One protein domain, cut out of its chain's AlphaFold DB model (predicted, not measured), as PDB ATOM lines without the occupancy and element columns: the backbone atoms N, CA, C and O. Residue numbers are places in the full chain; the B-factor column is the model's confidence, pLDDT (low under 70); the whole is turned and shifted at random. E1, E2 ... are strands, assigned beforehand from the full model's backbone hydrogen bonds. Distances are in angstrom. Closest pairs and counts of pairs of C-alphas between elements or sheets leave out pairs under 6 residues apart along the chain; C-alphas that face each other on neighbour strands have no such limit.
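Overview. This is residues 12 to 87 of the 87 residues of the protein "DUF1926 domain-containing protein" of Candidatus Lokiarchaeota archaeon (UniProt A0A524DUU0). A strongly bent, twisted strand sheet folds back on itself like a V: the long strand E2 runs through both limbs, with E1 along one side of it, and on the other side E3 beside its later part and E4 beside its early part. The hairpin of E2 and E3 reaches out as an arm whose tip, residues 50 to 55, sticks out, and residues 71 to 77 of the long loop before E4 stick out as well. The printed part has 76 residues with four named strands, in the order E1, E2, E3, E4, and no named helix; the class is all strand and the neighbours are antiparallel. It is elongated, spanning 55 by 33 by 19 A, and only just loose, close to extended, with a radius of gyration of the C-alphas of 17.0 A.

Arrangement. E1, residues 12 to 23, and E2, residues 28 to 51, form an antiparallel hairpin; N 14 and O 40 are within hydrogen-bond range at 3.0 A, and N 21 and O 30 at 2.8 A. E1 bends by 129 degrees at residue 15 and E2 by 146 degrees at residue 31. E3, residues 54 to 67, forms a second hairpin with E2, with N 43 and O 63 at 3.0 A; E1, E2 and E3 are a meander, each strand the antiparallel neighbour of the one before. E4, residues 82 to 86, is antiparallel to E2, with N 31 and O 85 at 2.9 A. E3 and E4 are apart. The branched sheet is twisted.

Along the chain. E1 begins at C-alpha 12 (160.266, 115.731, 122.309). E2 is 29.4 A long from first to last C-alpha, and E3 37.0 A. E4 ends at C-alpha 86 (171.983, 109.838, 102.901).

Size, cuts and confidence. The C-alphas of Gly 53 and Gly 75, the two farthest apart, are 55.9 A apart. The printed part has no cut; the link from E3 to E4, 14 residues, is long. No printed residue is under 70 in pLDDT.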
ATOM      1  N   GLU A  12     159.505 116.658 121.481       88.31
ATOM      2  CA  GLU A  12     160.266 115.731 122.309       88.31
ATOM      3  C   GLU A  12     161.670 116.267 122.547       88.31
ATOM      4  O   GLU A  12     162.343 116.747 121.631       88.31
ATOM      5  N   GLN A  13     162.129 116.143 123.788       92.81
ATOM      6  CA  GLN A  13     163.496 116.450 124.169       92.81
ATOM      7  C   GLN A  13     164.252 115.157 124.447       92.81
ATOM      8  O   GLN A  13     163.820 114.334 125.252       92.81
ATOM      9  N   PHE A  14     165.396 114.988 123.795       91.56
ATOM     10  CA  PHE A  14     166.253 113.824 123.987       91.56
ATOM     11  C   PHE A  14     167.724 114.186 123.797       91.56
ATOM     12  O   PHE A  14     168.057 115.200 123.193       91.56
ATOM     13  N   THR A  15     168.618 113.330 124.286       92.81
ATOM     14  CA  THR A  15     170.062 113.482 124.085       92.81
ATOM     15  C   THR A  15     170.558 112.397 123.149       92.81
ATOM     16  O   THR A  15     170.345 111.213 123.404       92.81
ATOM     17  N   ALA A  16     171.252 112.781 122.079       92.00
ATOM     18  CA  ALA A  16     171.815 111.825 121.132       92.00
ATOM     19  C   ALA A  16     173.145 112.304 120.548       92.00
ATOM     20  O   ALA A  16     173.406 113.498 120.423       92.00
ATOM     21  N   LYS A  17     173.992 111.342 120.174       92.12
ATOM     22  CA  LYS A  17     175.196 111.565 119.356       92.12
ATOM     23  C   LYS A  17     174.967 111.186 117.887       92.12
ATOM     24  O   LYS A  17     175.566 111.777 116.996       92.12
ATOM     25  N   THR A  18     174.080 110.225 117.647       93.38
ATOM     26  CA  THR A  18     173.693 109.758 116.314       93.38
ATOM     27  C   THR A  18     172.178 109.805 116.209       93.38
ATOM     28  O   THR A  18     171.491 109.337 117.114       93.38
ATOM     29  N   ILE A  19     171.665 110.348 115.109       92.81
ATOM     30  CA  ILE A  19     170.232 110.463 114.834       92.81
ATOM     31  C   ILE A  19     169.981 109.842 113.463       92.81
ATOM     32  O   ILE A  19     170.652 110.200 112.497       92.81
ATOM     33  N   GLN A  20     169.024 108.923 113.379       91.50
ATOM     34  CA  GLN A  20     168.528 108.396 112.111       91.50
ATOM     35  C   GLN A  20     167.132 108.957 111.869       91.50
ATOM     36  O   GLN A  20     166.231 108.776 112.685       91.50
ATOM     37  N   VAL A  21     166.971 109.670 110.760       89.62
ATOM     38  CA  VAL A  21     165.703 110.253 110.333       89.62
ATOM     39  C   VAL A  21     165.209 109.463 109.137       89.62
ATOM     40  O   VAL A  21     165.942 109.286 108.167       89.62
ATOM     41  N   TYR A  22     163.959 109.016 109.197       89.31
ATOM     42  CA  TYR A  22     163.307 108.343 108.084       89.31
ATOM     43  C   TYR A  22     162.036 109.087 107.683       89.31
ATOM     44  O   TYR A  22     160.999 108.993 108.342       89.31
ATOM     45  N   ALA A  23     162.114 109.828 106.580       86.31
ATOM     46  CA  ALA A  23     160.974 110.500 105.976       86.31
ATOM     47  C   ALA A  23     160.250 109.528 105.034       86.31
ATOM     48  O   ALA A  23     160.423 109.569 103.816       86.31
ATOM     49  N   LYS A  24     159.429 108.646 105.619       82.00
ATOM     50  CA  LYS A  24     158.753 107.529 104.932       82.00
ATOM     51  C   LYS A  24     158.003 107.925 103.656       82.00
ATOM     52  O   LYS A  24     158.006 107.163 102.700       82.00
ATOM     53  N   GLN A  25     157.359 109.094 103.634       81.12
ATOM     54  CA  GLN A  25     156.591 109.553 102.466       81.12
ATOM     55  C   GLN A  25     157.464 109.801 101.230       81.12
ATOM     56  O   GLN A  25     156.994 109.614 100.115       81.12
ATOM     57  N   ASN A  26     158.725 110.186 101.437       82.81
ATOM     58  CA  ASN A  26     159.669 110.511 100.368       82.81
ATOM     59  C   ASN A  26     160.753 109.434 100.195       82.81
ATOM     60  O   ASN A  26     161.669 109.633  99.407       82.81
ATOM     61  N   ASP A  27     160.681 108.340 100.965       87.31
ATOM     62  CA  ASP A  27     161.719 107.303 101.084       87.31
ATOM     63  C   ASP A  27     163.138 107.866 101.304       87.31
ATOM     64  O   ASP A  27     164.131 107.374 100.778       87.31
ATOM     65  N   VAL A  28     163.241 108.940 102.096       87.06
ATOM     66  CA  VAL A  28     164.531 109.557 102.433       87.06
ATOM     67  C   VAL A  28     164.980 109.075 103.805       87.06
ATOM     68  O   VAL A  28     164.267 109.257 104.798       87.06
ATOM     69  N   LYS A  29     166.190 108.516 103.872       91.50
ATOM     70  CA  LYS A  29     166.872 108.174 105.122       91.50
ATOM     71  C   LYS A  29     168.092 109.064 105.288       91.50
ATOM     72  O   LYS A  29     168.926 109.179 104.393       91.50
ATOM     73  N   LEU A  30     168.173 109.720 106.439       91.44
ATOM     74  CA  LEU A  30     169.293 110.569 106.813       91.44
ATOM     75  C   LEU A  30     169.910 110.045 108.093       91.44
ATOM     76  O   LEU A  30     169.205 109.742 109.059       91.44
ATOM     77  N   LYS A  31     171.235 110.044 108.133       92.94
ATOM     78  CA  LYS A  31     171.989 109.837 109.357       92.94
ATOM     79  C   LYS A  31     172.761 111.097 109.698       92.94
ATOM     80  O   LYS A  31     173.559 111.593 108.907       92.94
ATOM     81  N   ILE A  32     172.524 111.591 110.904       91.69
ATOM     82  CA  ILE A  32     173.209 112.741 111.480       91.69
ATOM     83  C   ILE A  32     174.136 112.222 112.571       91.69
ATOM     84  O   ILE A  32     173.696 111.510 113.473       91.69
ATOM     85  N   THR A  33     175.419 112.569 112.490       92.56
ATOM     86  CA  THR A  33     176.420 112.203 113.502       92.56
ATOM     87  C   THR A  33     177.088 113.454 114.060       92.56
ATOM     88  O   THR A  33     177.614 114.278 113.306       92.56
ATOM     89  N   LEU A  34     177.071 113.560 115.386       88.81
ATOM     90  CA  LEU A  34     177.642 114.641 116.181       88.81
ATOM     91  C   LEU A  34     178.919 114.168 116.876       88.81
ATOM     92  O   LEU A  34     179.109 112.973 117.117       88.81
ATOM     93  N   ASP A  35     179.786 115.106 117.245       87.88
ATOM     94  CA  ASP A  35     181.029 114.769 117.946       87.88
ATOM     95  C   ASP A  35     180.756 114.294 119.384       87.88
ATOM     96  O   ASP A  35     181.367 113.328 119.855       87.88
ATOM     97  N   ASN A  36     179.766 114.898 120.051       86.50
ATOM     98  CA  ASN A  36     179.365 114.604 121.427       86.50
ATOM     99  C   ASN A  36     177.847 114.381 121.539       86.50
ATOM    100  O   ASN A  36     177.091 114.920 120.724       86.50
ATOM    101  N   PRO A  37     177.376 113.619 122.549       90.38
ATOM    102  CA  PRO A  37     175.958 113.585 122.888       90.38
ATOM    103  C   PRO A  37     175.442 115.005 123.131       90.38
ATOM    104  O   PRO A  37     175.991 115.733 123.953       90.38
ATOM    105  N   THR A  38     174.414 115.395 122.385       89.38
ATOM    106  CA  THR A  38     173.861 116.752 122.384       89.38
ATOM    107  C   THR A  38     172.380 116.684 122.712       89.38
ATOM    108  O   THR A  38     171.684 115.780 122.247       89.38
ATOM    109  N   GLU A  39     171.906 117.625 123.526       93.25
ATOM    110  CA  GLU A  39     170.483 117.787 123.801       93.25
ATOM    111  C   GLU A  39     169.780 118.334 122.558       93.25
ATOM    112  O   GLU A  39     170.209 119.317 121.954       93.25
ATOM    113  N   ILE A  40     168.704 117.677 122.152       92.50
ATOM    114  CA  ILE A  40     167.969 117.961 120.929       92.50
ATOM    115  C   ILE A  40     166.509 118.163 121.297       92.50
ATOM    116  O   ILE A  40     165.931 117.378 122.047       92.50
ATOM    117  N   PHE A  41     165.917 119.215 120.743       93.81
ATOM    118  CA  PHE A  41     164.484 119.451 120.797       93.81
ATOM    119  C   PHE A  41     163.888 119.191 119.411       93.81
ATOM    120  O   PHE A  41     164.185 119.908 118.452       93.81
ATOM    121  N   LYS A  42     163.091 118.130 119.302       91.88
ATOM    122  CA  LYS A  42     162.330 117.765 118.106       91.88
ATOM    123  C   LYS A  42     160.974 118.436 118.182       91.88
ATOM    124  O   LYS A  42     160.305 118.290 119.195       91.88
ATOM    125  N   TYR A  43     160.566 119.108 117.114       90.75
ATOM    126  CA  TYR A  43     159.217 119.659 117.004       90.75
ATOM    127  C   TYR A  43     158.723 119.652 115.563       90.75
ATOM    128  O   TYR A  43     159.507 119.581 114.609       90.75
ATOM    129  N   SER A  44     157.408 119.708 115.399       88.69
ATOM    130  CA  SER A  44     156.772 119.759 114.083       88.69
ATOM    131  C   SER A  44     156.628 121.204 113.602       88.69
ATOM    132  O   SER A  44     156.192 122.079 114.347       88.69
ATOM    133  N   LEU A  45     156.985 121.467 112.345       88.81
ATOM    134  CA  LEU A  45     156.796 122.768 111.709       88.81
ATOM    135  C   LEU A  45     155.471 122.778 110.948       88.81
ATOM    136  O   LEU A  45     155.268 121.981 110.031       88.81
ATOM    137  N   PHE A  46     154.595 123.717 111.297       87.75
ATOM    138  CA  PHE A  46     153.305 123.918 110.641       87.75
ATOM    139  C   PHE A  46     153.209 125.313 110.026       87.75
ATOM    140  O   PHE A  46     153.785 126.275 110.529       87.75
ATOM    141  N   THR A  47     152.458 125.426 108.934       86.56
ATOM    142  CA  THR A  47     152.072 126.701 108.323       86.56
ATOM    143  C   THR A  47     150.559 126.832 108.344       86.56
ATOM    144  O   THR A  47     149.855 125.939 107.879       86.56
ATOM    145  N   PHE A  48     150.070 127.961 108.851       87.12
ATOM    146  CA  PHE A  48     148.661 128.329 108.777       87.12
ATOM    147  C   PHE A  48     148.419 129.059 107.459       87.12
ATOM    148  O   PHE A  48     148.992 130.124 107.222       87.12
ATOM    149  N   ALA A  49     147.606 128.472 106.590       86.19
ATOM    150  CA  ALA A  49     147.316 129.007 105.271       86.19
ATOM    151  C   ALA A  49     145.824 129.308 105.151       86.19
ATOM    152  O   ALA A  49     144.983 128.501 105.531       86.19
ATOM    153  N   LYS A  50     145.494 130.465 104.575       88.19
ATOM    154  CA  LYS A  50     144.122 130.786 104.192       88.19
ATOM    155  C   LYS A  50     143.951 130.519 102.707       88.19
ATOM    156  O   LYS A  50     144.640 131.121 101.885       88.19
ATOM    157  N   THR A  51     143.045 129.615 102.371       82.88
ATOM    158  CA  THR A  51     142.740 129.229 100.991       82.88
ATOM    159  C   THR A  51     141.332 129.674 100.610       82.88
ATOM    160  O   THR A  51     140.547 130.120 101.450       82.88
ATOM    161  N   ASN A  52     140.972 129.507  99.336       85.19
ATOM    162  CA  ASN A  52     139.612 129.768  98.853       85.19
ATOM    163  C   ASN A  52     138.548 128.900  99.565       85.19
ATOM    164  O   ASN A  52     137.366 129.223  99.492       85.19
ATOM    165  N   GLY A  53     138.957 127.810 100.229       82.25
ATOM    166  CA  GLY A  53     138.087 126.894 100.975       82.25
ATOM    167  C   GLY A  53     138.055 127.111 102.492       82.25
ATOM    168  O   GLY A  53     137.322 126.395 103.167       82.25
ATOM    169  N   GLY A  54     138.817 128.071 103.030       85.38
ATOM    170  CA  GLY A  54     138.911 128.331 104.471       85.38
ATOM    171  C   GLY A  54     140.341 128.296 105.009       85.38
ATOM    172  O   GLY A  54     141.310 128.351 104.245       85.38
ATOM    173  N   ASP A  55     140.453 128.240 106.333       88.12
ATOM    174  CA  ASP A  55     141.733 128.164 107.037       88.12
ATOM    175  C   ASP A  55     142.211 126.706 107.099       88.12
ATOM    176  O   ASP A  55     141.434 125.801 107.402       88.12
ATOM    177  N   ASP A  56     143.492 126.487 106.814       86.25
ATOM    178  CA  ASP A  56     144.135 125.176 106.809       86.25
ATOM    179  C   ASP A  56     145.460 125.219 107.590       86.25
ATOM    180  O   ASP A  56     146.123 126.257 107.679       86.25
ATOM    181  N   THR A  57     145.849 124.085 108.170       84.19
ATOM    182  CA  THR A  57     147.119 123.910 108.887       84.19
ATOM    183  C   THR A  57     147.932 122.824 108.203       84.19
ATOM    184  O   THR A  57     147.623 121.638 108.282       84.19
ATOM    185  N   LEU A  58     149.011 123.237 107.549       84.44
ATOM    186  CA  LEU A  58     149.831 122.370 106.715       84.44
ATOM    187  C   LEU A  58     151.119 121.989 107.439       84.44
ATOM    188  O   LEU A  58     151.914 122.859 107.797       84.44
ATOM    189  N   TYR A  59     151.362 120.690 107.591       85.44
ATOM    190  CA  TYR A  59     152.650 120.175 108.056       85.44
ATOM    191  C   TYR A  59     153.738 120.418 106.998       85.44
ATOM    192  O   TYR A  59     153.578 120.033 105.843       85.44
ATOM    193  N   GLN A  60     154.838 121.056 107.396       86.38
ATOM    194  CA  GLN A  60     155.968 121.402 106.521       86.38
ATOM    195  C   GLN A  60     157.202 120.525 106.759       86.38
ATOM    196  O   GLN A  60     158.123 120.517 105.945       86.38
ATOM    197  N   GLY A  61     157.245 119.799 107.876       87.81
ATOM    198  CA  GLY A  61     158.370 118.943 108.232       87.81
ATOM    199  C   GLY A  61     158.624 118.889 109.734       87.81
ATOM    200  O   GLY A  61     157.901 119.475 110.537       87.81
ATOM    201  N   THR A  62     159.681 118.177 110.111       88.31
ATOM    202  CA  THR A  62     160.152 118.075 111.496       88.31
ATOM    203  C   THR A  62     161.468 118.819 111.635       88.31
ATOM    204  O   THR A  62     162.380 118.644 110.827       88.31
ATOM    205  N   VAL A  63     161.574 119.628 112.683       91.69
ATOM    206  CA  VAL A  63     162.796 120.336 113.047       91.69
ATOM    207  C   VAL A  63     163.499 119.577 114.164       91.69
ATOM    208  O   VAL A  63     162.871 119.142 115.127       91.69
ATOM    209  N   LEU A  64     164.819 119.451 114.042       92.06
ATOM    210  CA  LEU A  64     165.707 118.992 115.105       92.06
ATOM    211  C   LEU A  64     166.570 120.177 115.536       92.06
ATOM    212  O   LEU A  64     167.514 120.544 114.840       92.06
ATOM    213  N   ALA A  65     166.232 120.803 116.661       93.00
ATOM    214  CA  ALA A  65     167.006 121.907 117.217       93.00
ATOM    215  C   ALA A  65     168.064 121.373 118.188       93.00
ATOM    216  O   ALA A  65     167.736 120.891 119.270       93.00
ATOM    217  N   LEU A  66     169.336 121.473 117.801       89.81
ATOM    218  CA  LEU A  66     170.465 121.093 118.644       89.81
ATOM    219  C   LEU A  66     170.744 122.211 119.651       89.81
ATOM    220  O   LEU A  66     171.015 123.349 119.266       89.81
ATOM    221  N   LYS A  67     170.697 121.888 120.941       85.06
ATOM    222  CA  LYS A  67     171.044 122.795 122.033       85.06
ATOM    223  C   LYS A  67     172.430 122.452 122.548       85.06
ATOM    224  O   LYS A  67     172.720 121.318 122.923       85.06
ATOM    225  N   THR A  68     173.301 123.448 122.625       77.81
ATOM    226  CA  THR A  68     174.540 123.323 123.393       77.81
ATOM    227  C   THR A  68     174.721 124.577 124.217       77.81
ATOM    228  O   THR A  68     174.756 125.672 123.654       77.81
ATOM    229  N   PRO A  69     174.807 124.442 125.547       76.69
ATOM    230  CA  PRO A  69     175.131 125.565 126.398       76.69
ATOM    231  C   PRO A  69     176.563 125.996 126.096       76.69
ATOM    232  O   PRO A  69     177.505 125.215 126.222       76.69
ATOM    233  N   ILE A  70     176.719 127.249 125.685       80.19
ATOM    234  CA  ILE A  70     178.024 127.832 125.414       80.19
ATOM    235  C   ILE A  70     178.320 128.883 126.478       80.19
ATOM    236  O   ILE A  70     177.556 129.830 126.653       80.19
ATOM    237  N   LYS A  71     179.472 128.755 127.137       82.38
ATOM    238  CA  LYS A  71     180.085 129.844 127.899       82.38
ATOM    239  C   LYS A  71     181.274 130.362 127.095       82.38
ATOM    240  O   LYS A  71     182.278 129.666 126.975       82.38
ATOM    241  N   LEU A  72     181.137 131.548 126.505       82.56
ATOM    242  CA  LEU A  72     182.224 132.188 125.766       82.56
ATOM    243  C   LEU A  72     183.037 133.070 126.708       82.56
ATOM    244  O   LEU A  72     182.486 133.927 127.398       82.56
ATOM    245  N   GLU A  73     184.348 132.867 126.707       91.88
ATOM    246  CA  GLU A  73     185.306 133.818 127.261       91.88
ATOM    247  C   GLU A  73     185.851 134.687 126.121       91.88
ATOM    248  O   GLU A  73     185.766 134.326 124.941       91.88
ATOM    249  N   ALA A  74     186.365 135.873 126.451       89.38
ATOM    250  CA  ALA A  74     186.917 136.767 125.441       89.38
ATOM    251  C   ALA A  74     188.078 136.075 124.705       89.38
ATOM    252  O   ALA A  74     189.046 135.647 125.328       89.38
ATOM    253  N   GLY A  75     187.975 135.971 123.377       87.69
ATOM    254  CA  GLY A  75     188.982 135.321 122.532       87.69
ATOM    255  C   GLY A  75     188.763 133.825 122.278       87.69
ATOM    256  O   GLY A  75     189.511 133.239 121.498       87.69
ATOM    257  N   THR A  76     187.737 133.201 122.864       82.94
ATOM    258  CA  THR A  76     187.419 131.792 122.593       82.94
ATOM    259  C   THR A  76     186.695 131.642 121.255       82.94
ATOM    260  O   THR A  76     185.697 132.313 120.996       82.94
ATOM    261  N   SER A  77     187.165 130.713 120.420       80.94
ATOM    262  CA  SER A  77     186.463 130.256 119.216       80.94
ATOM    263  C   SER A  77     185.933 128.841 119.435       80.94
ATOM    264  O   SER A  77     186.617 128.008 120.033       80.94
ATOM    265  N   ILE A  78     184.718 128.564 118.960       74.56
ATOM    266  CA  ILE A  78     184.106 127.236 119.036       74.56
ATOM    267  C   ILE A  78     183.802 126.769 117.625       74.56
ATOM    268  O   ILE A  78     183.031 127.396 116.900       74.56
ATOM    269  N   ASN A  79     184.397 125.637 117.264       78.69
ATOM    270  CA  ASN A  79     184.130 124.965 116.007       78.69
ATOM    271  C   ASN A  79     183.056 123.908 116.213       78.69
ATOM    272  O   ASN A  79     183.120 123.110 117.146       78.69
ATOM    273  N   TRP A  80     182.100 123.892 115.299       76.50
ATOM    274  CA  TRP A  80     181.018 122.931 115.279       76.50
ATOM    275  C   TRP A  80     181.121 122.080 114.029       76.50
ATOM    276  O   TRP A  80     181.306 122.608 112.931       76.50
ATOM    277  N   LYS A  81     180.987 120.763 114.192       83.19
ATOM    278  CA  LYS A  81     180.971 119.822 113.079       83.19
ATOM    279  C   LYS A  81     179.682 119.015 113.100       83.19
ATOM    280  O   LYS A  81     179.330 118.390 114.096       83.19
ATOM    281  N   LEU A  82     178.997 119.025 111.964       85.38
ATOM    282  CA  LEU A  82     177.791 118.252 111.710       85.38
ATOM    283  C   LEU A  82     178.050 117.387 110.482       85.38
ATOM    284  O   LEU A  82     178.339 117.918 109.412       85.38
ATOM    285  N   ASN A  83     177.964 116.065 110.631       91.19
ATOM    286  CA  ASN A  83     178.077 115.151 109.496       91.19
ATOM    287  C   ASN A  83     176.688 114.618 109.154       91.19
ATOM    288  O   ASN A  83     176.028 114.034 110.017       91.19
ATOM    289  N   ILE A  84     176.268 114.819 107.906       91.06
ATOM    290  CA  ILE A  84     174.986 114.349 107.377       91.06
ATOM    291  C   ILE A  84     175.276 113.438 106.188       91.06
ATOM    292  O   ILE A  84     176.010 113.826 105.279       91.06
ATOM    293  N   SER A  85     174.694 112.242 106.189       91.75
ATOM    294  CA  SER A  85     174.746 111.314 105.061       91.75
ATOM    295  C   SER A  85     173.355 110.807 104.704       91.75
ATOM    296  O   SER A  85     172.512 110.622 105.584       91.75
ATOM    297  N   PHE A  86     173.139 110.570 103.411       87.88
ATOM    298  CA  PHE A  86     171.983 109.838 102.901       87.88
ATOM    299  C   PHE A  86     172.261 108.335 102.997       87.88
ATOM    300  O   PHE A  86     173.395 107.915 102.746       87.88
ATOM    301  N   GLU A  87     171.251 107.559 103.383       77.62
ATOM    302  CA  GLU A  87     171.300 106.089 103.467       77.62
ATOM    303  C   GLU A  87     170.315 105.431 102.496       77.62
ATOM    304  O   GLU A  87     169.205 105.981 102.308       77.62
TER     305      GLU A  87